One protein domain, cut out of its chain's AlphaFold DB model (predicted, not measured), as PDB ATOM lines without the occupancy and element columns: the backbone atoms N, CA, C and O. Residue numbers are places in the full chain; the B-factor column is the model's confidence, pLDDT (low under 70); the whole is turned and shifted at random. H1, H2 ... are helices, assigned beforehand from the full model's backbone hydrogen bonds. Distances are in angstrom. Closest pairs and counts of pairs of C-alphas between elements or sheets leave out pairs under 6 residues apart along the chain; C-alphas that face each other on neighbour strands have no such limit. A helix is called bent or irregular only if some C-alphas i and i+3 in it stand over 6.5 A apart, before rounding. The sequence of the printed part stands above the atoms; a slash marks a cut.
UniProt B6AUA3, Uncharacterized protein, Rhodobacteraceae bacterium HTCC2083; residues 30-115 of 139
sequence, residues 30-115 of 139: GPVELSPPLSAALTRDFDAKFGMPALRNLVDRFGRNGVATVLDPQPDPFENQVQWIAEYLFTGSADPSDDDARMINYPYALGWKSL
ATOM      1  N   GLY A  30     -39.267 -24.018   9.147       89.81
ATOM      2  CA  GLY A  30     -40.071 -25.208   9.381       89.81
ATOM      3  C   GLY A  30     -41.573 -24.883   9.446       89.81
ATOM      4  O   GLY A  30     -42.077 -24.109   8.633       89.81
ATOM      5  N   PRO A  31     -42.336 -25.469  10.389       86.88
ATOM      6  CA  PRO A  31     -43.790 -25.285  10.461       86.88
ATOM      7  C   PRO A  31     -44.216 -23.928  11.048       86.88
ATOM      8  O   PRO A  31     -45.412 -23.673  11.191       86.88
ATOM      9  N   VAL A  32     -43.267 -23.080  11.455       86.12
ATOM     10  CA  VAL A  32     -43.554 -21.818  12.139       86.12
ATOM     11  C   VAL A  32     -43.847 -20.724  11.120       86.12
ATOM     12  O   VAL A  32     -43.109 -20.523  10.160       86.12
ATOM     13  N   GLU A  33     -44.916 -19.965  11.354       86.00
ATOM     14  CA  GLU A  33     -45.278 -18.854  10.480       86.00
ATOM     15  C   GLU A  33     -44.255 -17.709  10.568       86.00
ATOM     16  O   GLU A  33     -44.116 -17.023  11.597       86.00
ATOM     17  N   LEU A  34     -43.576 -17.470   9.447       89.19
ATOM     18  CA  LEU A  34     -42.669 -16.349   9.265       89.19
ATOM     19  C   LEU A  34     -43.462 -15.042   9.143       89.19
ATOM     20  O   LEU A  34     -44.354 -14.924   8.305       89.19
ATOM     21  N   SER A  35     -43.150 -14.045   9.978       88.12
ATOM     22  CA  SER A  35     -43.842 -12.755   9.888       88.12
ATOM     23  C   SER A  35     -43.342 -11.949   8.677       88.12
ATOM     24  O   SER A  35     -42.136 -11.946   8.409       88.12
ATOM     25  N   PRO A  36     -44.217 -11.196   7.979       89.00
ATOM     26  CA  PRO A  36     -43.787 -10.339   6.874       89.00
ATOM     27  C   PRO A  36     -42.694  -9.320   7.256       89.00
ATOM     28  O   PRO A  36     -41.743  -9.175   6.489       89.00
ATOM     29  N   PRO A  37     -42.740  -8.662   8.439       87.25
ATOM     30  CA  PRO A  37     -41.657  -7.775   8.863       87.25
ATOM     31  C   PRO A  37     -40.310  -8.488   9.023       87.25
ATOM     32  O   PRO A  37     -39.290  -7.935   8.621       87.25
ATOM     33  N   LEU A  38     -40.302  -9.712   9.570       89.62
ATOM     34  CA  LEU A  38     -39.073 -10.487   9.758       89.62
ATOM     35  C   LEU A  38     -38.488 -10.935   8.413       89.62
ATOM     36  O   LEU A  38     -37.284 -10.824   8.217       89.62
ATOM     37  N   SER A  39     -39.329 -11.373   7.472       91.69
ATOM     38  CA  SER A  39     -38.891 -11.743   6.116       91.69
ATOM     39  C   SER A  39     -38.277 -10.554   5.358       91.69
ATOM     40  O   SER A  39     -37.201 -10.666   4.761       91.69
ATOM     41  N   ALA A  40     -38.917  -9.381   5.435       89.81
ATOM     42  CA  ALA A  40     -38.411  -8.170   4.795       89.81
ATOM     43  C   ALA A  40     -37.087  -7.696   5.422       89.81
ATOM     44  O   ALA A  40     -36.161  -7.323   4.700       89.81
ATOM     45  N   ALA A  41     -36.982  -7.739   6.755       92.38
ATOM     46  CA  ALA A  41     -35.756  -7.391   7.467       92.38
ATOM     47  C   ALA A  41     -34.612  -8.361   7.138       92.38
ATOM     48  O   ALA A  41     -33.523  -7.899   6.813       92.38
ATOM     49  N   LEU A  42     -34.883  -9.672   7.117       94.62
ATOM     50  CA  LEU A  42     -33.898 -10.696   6.771       94.62
ATOM     51  C   LEU A  42     -33.288 -10.448   5.391       94.62
ATOM     52  O   LEU A  42     -32.075 -10.484   5.250       94.62
ATOM     53  N   THR A  43     -34.111 -10.167   4.377       93.88
ATOM     54  CA  THR A  43     -33.613  -9.932   3.009       93.88
ATOM     55  C   THR A  43     -32.675  -8.728   2.950       93.88
ATOM     56  O   THR A  43     -31.598  -8.807   2.363       93.88
ATOM     57  N   ARG A  44     -33.061  -7.622   3.597       93.50
ATOM     58  CA  ARG A  44     -32.245  -6.403   3.674       93.50
ATOM     59  C   ARG A  44     -30.934  -6.647   4.420       93.50
ATOM     60  O   ARG A  44     -29.883  -6.211   3.962       93.50
ATOM     61  N   ASP A  45     -30.997  -7.310   5.569       94.38
ATOM     62  CA  ASP A  45     -29.831  -7.482   6.436       94.38
ATOM     63  C   ASP A  45     -28.879  -8.552   5.878       94.38
ATOM     64  O   ASP A  45     -27.664  -8.407   5.978       94.38
ATOM     65  N   PHE A  46     -29.411  -9.562   5.181       95.75
ATOM     66  CA  PHE A  46     -28.612 -10.515   4.413       95.75
ATOM     67  C   PHE A  46     -27.839  -9.819   3.285       95.75
ATOM     68  O   PHE A  46     -26.645 -10.068   3.118       95.75
ATOM     69  N   ASP A  47     -28.484  -8.923   2.526       95.06
ATOM     70  CA  ASP A  47     -27.803  -8.113   1.506       95.06
ATOM     71  C   ASP A  47     -26.732  -7.211   2.136       95.06
ATOM     72  O   ASP A  47     -25.596  -7.173   1.672       95.06
ATOM     73  N   ALA A  48     -27.029  -6.562   3.263       93.56
ATOM     74  CA  ALA A  48     -26.038  -5.755   3.971       93.56
ATOM     75  C   ALA A  48     -24.815  -6.575   4.440       93.56
ATOM     76  O   ALA A  48     -23.694  -6.067   4.409       93.56
ATOM     77  N   LYS A  49     -25.017  -7.834   4.853       95.25
ATOM     78  CA  LYS A  49     -23.961  -8.719   5.370       95.25
ATOM     79  C   LYS A  49     -23.134  -9.387   4.270       95.25
ATOM     80  O   LYS A  49     -21.907  -9.411   4.355       95.25
ATOM     81  N   PHE A  50     -23.793  -9.961   3.264       96.19
ATOM     82  CA  PHE A  50     -23.168 -10.828   2.256       96.19
ATOM     83  C   PHE A  50     -23.242 -10.274   0.826       96.19
ATOM     84  O   PHE A  50     -22.504 -10.732  -0.051       96.19
ATOM     85  N   GLY A  51     -24.111  -9.294   0.582       96.31
ATOM     86  CA  GLY A  51     -24.356  -8.682  -0.721       96.31
ATOM     87  C   GLY A  51     -25.342  -9.449  -1.607       96.31
ATOM     88  O   GLY A  51     -25.427 -10.680  -1.590       96.31
ATOM     89  N   MET A  52     -26.018  -8.719  -2.495       93.19
ATOM     90  CA  MET A  52     -26.912  -9.273  -3.518       93.19
ATOM     91  C   MET A  52     -26.306 -10.415  -4.357       93.19
ATOM     92  O   MET A  52     -27.049 -11.341  -4.695       93.19
ATOM     93  N   PRO A  53     -25.001 -10.426  -4.715       95.12
ATOM     94  CA  PRO A  53     -24.414 -11.568  -5.414       95.12
ATOM     95  C   PRO A  53     -24.472 -12.868  -4.603       95.12
ATOM     96  O   PRO A  53     -24.718 -13.926  -5.178       95.12
ATOM     97  N   ALA A  54     -24.285 -12.804  -3.281       96.50
ATOM     98  CA  ALA A  54     -24.388 -13.974  -2.416       96.50
ATOM     99  C   ALA A  54     -25.823 -14.508  -2.371       96.50
ATOM    100  O   ALA A  54     -26.017 -15.714  -2.503       96.50
ATOM    101  N   LEU A  55     -26.817 -13.616  -2.293       95.12
ATOM    102  CA  LEU A  55     -28.234 -13.993  -2.324       95.12
ATOM    103  C   LEU A  55     -28.570 -14.734  -3.620       95.12
ATOM    104  O   LEU A  55     -29.122 -15.829  -3.582       95.12
ATOM    105  N   ARG A  56     -28.169 -14.181  -4.772       94.81
ATOM    106  CA  ARG A  56     -28.400 -14.820  -6.079       94.81
ATOM    107  C   ARG A  56     -27.705 -16.173  -6.201       94.81
ATOM    108  O   ARG A  56     -28.293 -17.105  -6.734       94.81
ATOM    109  N   ASN A  57     -26.480 -16.304  -5.692       96.44
ATOM    110  CA  ASN A  57     -25.757 -17.578  -5.704       96.44
ATOM    111  C   ASN A  57     -26.435 -18.630  -4.817       96.44
ATOM    112  O   ASN A  57     -26.494 -19.803  -5.186       96.44
ATOM    113  N   LEU A  58     -26.943 -18.218  -3.654       96.19
ATOM    114  CA  LEU A  58     -27.680 -19.082  -2.737       96.19
ATOM    115  C   LEU A  58     -28.994 -19.557  -3.380       96.19
ATOM    116  O   LEU A  58     -29.281 -20.754  -3.396       96.19
ATOM    117  N   VAL A  59     -29.736 -18.632  -3.994       96.25
ATOM    118  CA  VAL A  59     -30.956 -18.909  -4.765       96.25
ATOM    119  C   VAL A  59     -30.687 -19.857  -5.933       96.25
ATOM    120  O   VAL A  59     -31.371 -20.869  -6.059       96.25
ATOM    121  N   ASP A  60     -29.675 -19.600  -6.765       95.38
ATOM    122  CA  ASP A  60     -29.346 -20.465  -7.907       95.38
ATOM    123  C   ASP A  60     -28.960 -21.878  -7.443       95.38
ATOM    124  O   ASP A  60     -29.424 -22.872  -8.007       95.38
ATOM    125  N   ARG A  61     -28.182 -21.987  -6.357       94.81
ATOM    126  CA  ARG A  61     -27.807 -23.277  -5.765       94.81
ATOM    127  C   ARG A  61     -29.034 -24.088  -5.358       94.81
ATOM    128  O   ARG A  61     -29.165 -25.240  -5.776       94.81
ATOM    129  N   PHE A  62     -29.926 -23.516  -4.553       95.38
ATOM    130  CA  PHE A  62     -31.093 -24.243  -4.042       95.38
ATOM    131  C   PHE A  62     -32.219 -24.379  -5.068       95.38
ATOM    132  O   PHE A  62     -32.975 -25.345  -5.011       95.38
ATOM    133  N   GLY A  63     -32.274 -23.498  -6.066       94.38
ATOM    134  CA  GLY A  63     -33.111 -23.680  -7.247       94.38
ATOM    135  C   GLY A  63     -32.705 -24.913  -8.061       94.38
ATOM    136  O   GLY A  63     -33.569 -25.647  -8.531       94.38
ATOM    137  N   ARG A  64     -31.398 -25.193  -8.179       92.56
ATOM    138  CA  ARG A  64     -30.878 -26.375  -8.896       92.56
ATOM    139  C   ARG A  64     -30.931 -27.660  -8.076       92.56
ATOM    140  O   ARG A  64     -31.283 -28.706  -8.611       92.56
ATOM    141  N   ASN A  65     -30.562 -27.586  -6.799       92.69
ATOM    142  CA  ASN A  65     -30.443 -28.762  -5.931       92.69
ATOM    143  C   ASN A  65     -31.758 -29.119  -5.221       92.69
ATOM    144  O   ASN A  65     -31.889 -30.210  -4.673       92.69
ATOM    145  N   GLY A  66     -32.734 -28.212  -5.244       93.44
ATOM    146  CA  GLY A  66     -33.987 -28.326  -4.514       93.44
ATOM    147  C   GLY A  66     -33.883 -27.732  -3.111       93.44
ATOM    148  O   GLY A  66     -32.995 -28.067  -2.328       93.44
ATOM    149  N   VAL A  67     -34.855 -26.888  -2.765       94.44
ATOM    150  CA  VAL A  67     -34.937 -26.195  -1.467       94.44
ATOM    151  C   VAL A  67     -34.997 -27.163  -0.279       94.44
ATOM    152  O   VAL A  67     -34.501 -26.844   0.795       94.44
ATOM    153  N   ALA A  68     -35.539 -28.370  -0.466       91.25
ATOM    154  CA  ALA A  68     -35.598 -29.391   0.583       91.25
ATOM    155  C   ALA A  68     -34.213 -29.801   1.124       91.25
ATOM    156  O   ALA A  68     -34.129 -30.289   2.244       91.25
ATOM    157  N   THR A  69     -33.144 -29.569   0.354       94.00
ATOM    158  CA  THR A  69     -31.761 -29.886   0.745       94.00
ATOM    159  C   THR A  69     -31.106 -28.807   1.611       94.00
ATOM    160  O   THR A  69     -29.954 -28.954   1.998       94.00
ATOM    161  N   VAL A  70     -31.803 -27.705   1.927       95.19
ATOM    162  CA  VAL A  70     -31.218 -26.565   2.663       95.19
ATOM    163  C   VAL A  70     -30.700 -26.924   4.054       95.19
ATOM    164  O   VAL A  70     -29.769 -26.287   4.527       95.19
ATOM    165  N   LEU A  71     -31.279 -27.944   4.693       93.38
ATOM    166  CA  LEU A  71     -30.864 -28.412   6.017       93.38
ATOM    167  C   LEU A  71     -29.809 -29.527   5.961       93.38
ATOM    168  O   LEU A  71     -29.316 -29.947   7.007       93.38
ATOM    169  N   ASP A  72     -29.472 -30.017   4.766       95.94
ATOM    170  CA  ASP A  72     -28.354 -30.942   4.591       95.94
ATOM    171  C   ASP A  72     -27.028 -30.174   4.704       95.94
ATOM    172  O   ASP A  72     -26.994 -28.988   4.360       95.94
ATOM    173  N   PRO A  73     -25.914 -30.828   5.095       95.06
ATOM    174  CA  PRO A  73     -24.604 -30.187   5.120       95.06
ATOM    175  C   PRO A  73     -24.242 -29.549   3.775       95.06
ATOM    176  O   PRO A  73     -24.241 -30.210   2.730       95.06
ATOM    177  N   GLN A  74     -23.892 -28.269   3.806       93.88
ATOM    178  CA  GLN A  74     -23.470 -27.498   2.647       93.88
ATOM    179  C   GLN A  74     -21.953 -27.250   2.673       93.88
ATOM    180  O   GLN A  74     -21.311 -27.261   3.720       93.88
ATOM    181  N   PRO A  75     -21.329 -27.022   1.509       94.88
ATOM    182  CA  PRO A  75     -19.991 -26.462   1.454       94.88
ATOM    183  C   PRO A  75     -20.029 -24.959   1.744       94.88
ATOM    184  O   PRO A  75     -21.014 -24.272   1.451       94.88
ATOM    185  N   ASP A  76     -18.908 -24.424   2.216       94.50
ATOM    186  CA  ASP A  76     -18.707 -22.980   2.278       94.50
ATOM    187  C   ASP A  76     -18.803 -22.331   0.882       94.50
ATOM    188  O   ASP A  76     -18.401 -22.935  -0.120       94.50
ATOM    189  N   PRO A  77     -19.329 -21.093   0.781       95.00
ATOM    190  CA  PRO A  77     -19.823 -20.247   1.876       95.00
ATOM    191  C   PRO A  77     -21.291 -20.510   2.263       95.00
ATOM    192  O   PRO A  77     -21.831 -19.805   3.114       95.00
ATOM    193  N   PHE A  78     -21.962 -21.467   1.618       96.56
ATOM    194  CA  PHE A  78     -23.410 -21.656   1.738       96.56
ATOM    195  C   PHE A  78     -23.826 -22.151   3.124       96.56
ATOM    196  O   PHE A  78     -24.854 -21.712   3.623       96.56
ATOM    197  N   GLU A  79     -23.013 -22.999   3.758       96.62
ATOM    198  CA  GLU A  79     -23.244 -23.459   5.134       96.62
ATOM    199  C   GLU A  79     -23.332 -22.272   6.099       96.62
ATOM    200  O   GLU A  79     -24.348 -22.090   6.767       96.62
ATOM    201  N   ASN A  80     -22.330 -21.388   6.079       96.44
ATOM    202  CA  ASN A  80     -22.309 -20.191   6.925       96.44
ATOM    203  C   ASN A  80     -23.507 -19.268   6.661       96.44
ATOM    204  O   ASN A  80     -24.048 -18.672   7.585       96.44
ATOM    205  N   GLN A  81     -23.944 -19.148   5.405       97.38
ATOM    206  CA  GLN A  81     -25.106 -18.329   5.050       97.38
ATOM    207  C   GLN A  81     -26.416 -18.936   5.563       97.38
ATOM    208  O   GLN A  81     -27.255 -18.208   6.087       97.38
ATOM    209  N   VAL A  82     -26.593 -20.255   5.448       97.00
ATOM    210  CA  VAL A  82     -27.777 -20.955   5.974       97.00
ATOM    211  C   VAL A  82     -27.814 -20.882   7.499       97.00
ATOM    212  O   VAL A  82     -28.864 -20.568   8.060       97.00
ATOM    213  N   GLN A  83     -26.677 -21.096   8.168       96.31
ATOM    214  CA  GLN A  83     -26.560 -20.954   9.622       96.31
ATOM    215  C   GLN A  83     -26.887 -19.527  10.068       96.31
ATOM    216  O   GLN A  83     -27.721 -19.344  10.952       96.31
ATOM    217  N   TRP A  84     -26.338 -18.516   9.390       97.06
ATOM    218  CA  TRP A  84     -26.645 -17.113   9.679       97.06
ATOM    219  C   TRP A  84     -28.140 -16.806   9.516       97.06
ATOM    220  O   TRP A  84     -28.731 -16.159  10.377       97.06
ATOM    221  N   ILE A  85     -28.787 -17.308   8.454       96.62
ATOM    222  CA  ILE A  85     -30.239 -17.146   8.260       96.62
ATOM    223  C   ILE A  85     -31.010 -17.810   9.407       96.62
ATOM    224  O   ILE A  85     -31.936 -17.205   9.950       96.62
ATOM    225  N   ALA A  86     -30.643 -19.033   9.793       95.69
ATOM    226  CA  ALA A  86     -31.293 -19.742  10.888       95.69
ATOM    227  C   ALA A  86     -31.152 -18.970  12.209       95.69
ATOM    228  O   ALA A  86     -32.151 -18.687  12.870       95.69
ATOM    229  N   GLU A  87     -29.945 -18.544  12.570       95.31
ATOM    230  CA  GLU A  87     -29.723 -17.758  13.782       95.31
ATOM    231  C   GLU A  87     -30.487 -16.430  13.749       95.31
ATOM    232  O   GLU A  87     -31.141 -16.075  14.733       95.31
ATOM    233  N   TYR A  88     -30.500 -15.726  12.615       95.81
ATOM    234  CA  TYR A  88     -31.246 -14.477  12.445       95.81
ATOM    235  C   TYR A  88     -32.740 -14.691  12.697       95.81
ATOM    236  O   TYR A  88     -33.362 -13.969  13.481       95.81
ATOM    237  N   LEU A  89     -33.320 -15.720  12.072       95.12
ATOM    238  CA  LEU A  89     -34.736 -16.050  12.206       95.12
ATOM    239  C   LEU A  89     -35.105 -16.455  13.636       95.12
ATOM    240  O   LEU A  89     -36.152 -16.040  14.140       95.12
ATOM    241  N   PHE A  90     -34.275 -17.258  14.300       93.12
ATOM    242  CA  PHE A  90     -34.598 -17.815  15.613       93.12
ATOM    243  C   PHE A  90     -34.279 -16.878  16.780       93.12
ATOM    244  O   PHE A  90     -34.970 -16.953  17.798       93.12
ATOM    245  N   THR A  91     -33.312 -15.972  16.631       91.00
ATOM    246  CA  THR A  91     -32.927 -15.011  17.681       91.00
ATOM    247  C   THR A  91     -33.577 -13.639  17.496       91.00
ATOM    248  O   THR A  91     -33.914 -12.975  18.477       91.00
ATOM    249  N   GLY A  92     -33.793 -13.209  16.250       89.94
ATOM    250  CA  GLY A  92     -34.228 -11.854  15.921       89.94
ATOM    251  C   GLY A  92     -33.120 -10.795  16.028       89.94
ATOM    252  O   GLY A  92     -33.442  -9.604  16.114       89.94
ATOM    253  N   SER A  93     -31.846 -11.212  16.052       90.12
ATOM    254  CA  SER A  93     -30.685 -10.316  15.938       90.12
ATOM    255  C   SER A  93     -30.672  -9.582  14.588       90.12
ATOM    256  O   SER A  93     -31.192 -10.096  13.602       90.12
ATOM    257  N   ALA A  94     -30.097  -8.377  14.543       87.12
ATOM    258  CA  ALA A  94     -29.794  -7.673  13.292       87.12
ATOM    259  C   ALA A  94     -28.583  -8.282  12.558       87.12
ATOM    260  O   ALA A  94     -28.504  -8.200  11.337       87.12
ATOM    261  N   ASP A  95     -27.659  -8.891  13.301       91.31
ATOM    262  CA  ASP A  95     -26.524  -9.653  12.780       91.31
ATOM    263  C   ASP A  95     -26.115 -10.701  13.827       91.31
ATOM    264  O   ASP A  95     -25.490 -10.361  14.826       91.31
ATOM    265  N   PRO A  96     -26.498 -11.973  13.657       89.44
ATOM    266  CA  PRO A  96     -26.135 -13.040  14.586       89.44
ATOM    267  C   PRO A  96     -24.637 -13.243  14.813       89.44
ATOM    268  O   PRO A  96     -24.254 -13.790  15.839       89.44
ATOM    269  N   SER A  97     -23.787 -12.809  13.878       90.12
ATOM    270  CA  SER A  97     -22.332 -12.944  14.013       90.12
ATOM    271  C   SER A  97     -21.677 -11.803  14.798       90.12
ATOM    272  O   SER A  97     -20.455 -11.799  14.933       90.12
ATOM    273  N   ASP A  98     -22.452 -10.812  15.235       89.69
ATOM    274  CA  ASP A  98     -21.993  -9.682  16.037       89.69
ATOM    275  C   ASP A  98     -22.664  -9.742  17.417       89.69
ATOM    276  O   ASP A  98     -23.880  -9.584  17.542       89.69
ATOM    277  N   ASP A  99     -21.862  -9.976  18.458       86.31
ATOM    278  CA  ASP A  99     -22.335 -10.107  19.841       86.31
ATOM    279  C   ASP A  99     -22.988  -8.814  20.369       86.31
ATOM    280  O   ASP A  99     -23.822  -8.866  21.277       86.31
ATOM    281  N   ASP A 100     -22.655  -7.657  19.784       89.12
ATOM    282  CA  ASP A 100     -23.229  -6.354  20.132       89.12
ATOM    283  C   ASP A 100     -24.439  -5.985  19.247       89.12
ATOM    284  O   ASP A 100     -25.045  -4.911  19.402       89.12
ATOM    285  N   ALA A 101     -24.834  -6.867  18.321       87.50
ATOM    286  CA  ALA A 101     -25.933  -6.601  17.412       87.50
ATOM    287  C   ALA A 101     -27.257  -6.416  18.157       87.50
ATOM    288  O   ALA A 101     -27.686  -7.183  19.023       87.50
ATOM    289  N   ARG A 102     -27.985  -5.377  17.751       85.50
ATOM    290  CA  ARG A 102     -29.300  -5.080  18.319       85.50
ATOM    291  C   ARG A 102     -30.300  -6.160  17.914       85.50
ATOM    292  O   ARG A 102     -30.437  -6.474  16.735       85.50
ATOM    293  N   MET A 103     -31.113  -6.623  18.861       85.12
ATOM    294  CA  MET A 103     -32.214  -7.552  18.576       85.12
ATOM    295  C   MET A 103     -33.452  -6.829  18.021       85.12
ATOM    296  O   MET A 103     -34.492  -6.726  18.672       85.12
ATOM    297  N   ILE A 104     -33.331  -6.265  16.818       84.44
ATOM    298  CA  ILE A 104     -34.373  -5.425  16.202       84.44
ATOM    299  C   ILE A 104     -35.644  -6.204  15.833       84.44
ATOM    300  O   ILE A 104     -36.721  -5.612  15.771       84.44
ATOM    301  N   ASN A 105     -35.539  -7.523  15.642       85.12
ATOM    302  CA  ASN A 105     -36.662  -8.390  15.286       85.12
ATOM    303  C   ASN A 105     -37.101  -9.303  16.435       85.12
ATOM    304  O   ASN A 105     -37.892 -10.223  16.219       85.12
ATOM    305  N   TYR A 106     -36.622  -9.052  17.655       86.19
ATOM    306  CA  TYR A 106     -36.868  -9.884  18.835       86.19
ATOM    307  C   TYR A 106     -38.338 -10.308  19.047       86.19
ATOM    308  O   TYR A 106     -38.572 -11.494  19.287       86.19
ATOM    309  N   PRO A 107     -39.354  -9.428  18.888       85.25
ATOM    310  CA  PRO A 107     -40.762  -9.826  19.024       85.25
ATOM    311  C   PRO A 107     -41.238 -10.863  17.999       85.25
ATOM    312  O   PRO A 107     -42.235 -11.546  18.223       85.25
ATOM    313  N   TYR A 108     -40.566 -10.951  16.852       87.12
ATOM    314  CA  TYR A 108     -40.950 -11.808  15.734       87.12
ATOM    315  C   TYR A 108     -40.110 -13.081  15.633       87.12
ATOM    316  O   TYR A 108     -40.449 -13.941  14.818       87.12
ATOM    317  N   ALA A 109     -39.054 -13.197  16.443       90.88
ATOM    318  CA  ALA A 109     -38.112 -14.303  16.398       90.88
ATOM    319  C   ALA A 109     -38.823 -15.657  16.540       90.88
ATOM    320  O   ALA A 109     -39.672 -15.862  17.418       90.88
ATOM    321  N   LEU A 110     -38.461 -16.600  15.671       91.56
ATOM    322  CA  LEU A 110     -39.094 -17.914  15.608       91.56
ATOM    323  C   LEU A 110     -38.845 -18.734  16.873       91.56
ATOM    324  O   LEU A 110     -39.685 -19.563  17.222       91.56
ATOM    325  N   GLY A 111     -37.757 -18.458  17.602       88.38
ATOM    326  CA  GLY A 111     -37.473 -19.074  18.893       88.38
ATOM    327  C   GLY A 111     -38.641 -18.931  19.864       88.38
ATOM    328  O   GLY A 111     -39.035 -19.914  20.476       88.38
ATOM    329  N   TRP A 112     -39.288 -17.763  19.925       84.44
ATOM    330  CA  TRP A 112     -40.452 -17.552  20.793       84.44
ATOM    331  C   TRP A 112     -41.718 -18.214  20.259       84.44
ATOM    332  O   TRP A 112     -42.457 -18.835  21.017       84.44
ATOM    333  N   LYS A 113     -41.954 -18.120  18.947       80.81
ATOM    334  CA  LYS A 113     -43.138 -18.711  18.302       80.81
ATOM    335  C   LYS A 113     -43.139 -20.241  18.319       80.81
ATOM    336  O   LYS A 113     -44.199 -20.852  18.214       80.81
ATOM    337  N   SER A 114     -41.966 -20.852  18.449       81.19
ATOM    338  CA  SER A 114     -41.803 -22.305  18.529       81.19
ATOM    339  C   SER A 114     -42.189 -22.871  19.899       81.19
ATOM    340  O   SER A 114     -42.406 -24.077  20.031       81.19
ATOM    341  N   LEU A 115     -42.284 -22.030  20.934       77.44
ATOM    342  CA  LEU A 115     -42.531 -22.471  22.304       77.44
ATOM    343  C   LEU A 115     -44.024 -22.451  22.630       77.44
ATOM    344  O   LEU A 115     -44.734 -21.484  22.376       77.44
TER     345      LEU A 115
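Overview. This is residues 30 to 115 of the 139 residues of an uncharacterized protein of Rhodobacteraceae bacterium HTCC2083 (UniProt B6AUA3). Helices H1 and H2 meet near their ends and make a corner, and a third long helix, H4, starts close to H2 and runs back past H1, crossing it at a steep tilt. The short helix H3 lies between the far end of H2 and H4, while the long link of residues 92 to 109 leaves the last end of H4 and returns to that same end, where the four-residue helix H5 touches it. The printed part has 86 residues with five named helices, in the order H1, H2, H3, H4, H5, and no named strand; its class is all helix. It is compact, with a radius of gyration of the C-alphas of 12.8 A and spans of 34 by 27 by 21 A.

Along the chain. H1 is residues 36 to 50, 21.1 A from first to last C-alpha, and begins with C-alpha 36 at (-43.787, -10.339, 6.874). H2 is residues 52 to 65, 20.0 A long, and ends with C-alpha 65 at (-30.443, -28.762, -5.931). H3 is residues 67 to 71, 8.8 A long; it is irregular, with C-alphas 68 and 71 being 7.3 A apart. H4 is residues 78 to 91, 19.7 A long. H5 is residues 110 to 113, 4.9 A long, and ends with C-alpha 113 at (-43.138, -18.711, 18.302).

Arrangement. H1 and H2 only just touch, and only at the corner by their link, with 3 pairs of C-alphas within 8 A; the closest C-alphas, those of Asp 47 and Leu 55, are 7.0 A apart. Their lines are about perpendicular, at 71 degrees, only just past steep. H1 touches residues 85 to 89 of H4, closest at the C-alphas of Leu 42 and Tyr 88, 7.3 A apart; the two run opposite ways at a steep tilt of 40 degrees. H2 and H4 are close but not clearly touching, with the C-alphas of Leu 58 and Phe 78 the closest at 6.7 A, and about perpendicular at 76 degrees. H3 is close to H2 but not clearly touching it, with the C-alphas of Phe 62 and Val 70 the closest at 7.1 A. H3 is also close to H4 but not clearly touching it, with the C-alphas of Val 70 and Val 82 the closest at 7.4 A. H5 touches residues 89 to 91 of H4, and their closest C-alphas, those of Phe 90 and Leu 110, are 4.5 A apart. H5 is apart from H1, H2 and H3, and H1 is apart from H3. In H1, H2 and H4 every O i to N i+4 pair is within hydrogen-bond range; in H3 it is 0 of 1, with 1 of 2 O i to N i+3 pairs within range, and H5 is too short for an O i to N i+4 pair.

Size, cuts and confidence. The two C-alphas farthest apart, those of Arg 64 and Asp 100, are 36.1 A apart, and the first and last printed C-alphas are 13.4 A apart. The printed part has no cut. The links from H1 to H2 and from H2 to H3 are tight, that from H3 to H4 is short, and that from H4 to H5 is long, with 18 residues. The mean pLDDT of the printed part is 91.8, and no printed residue is under 70.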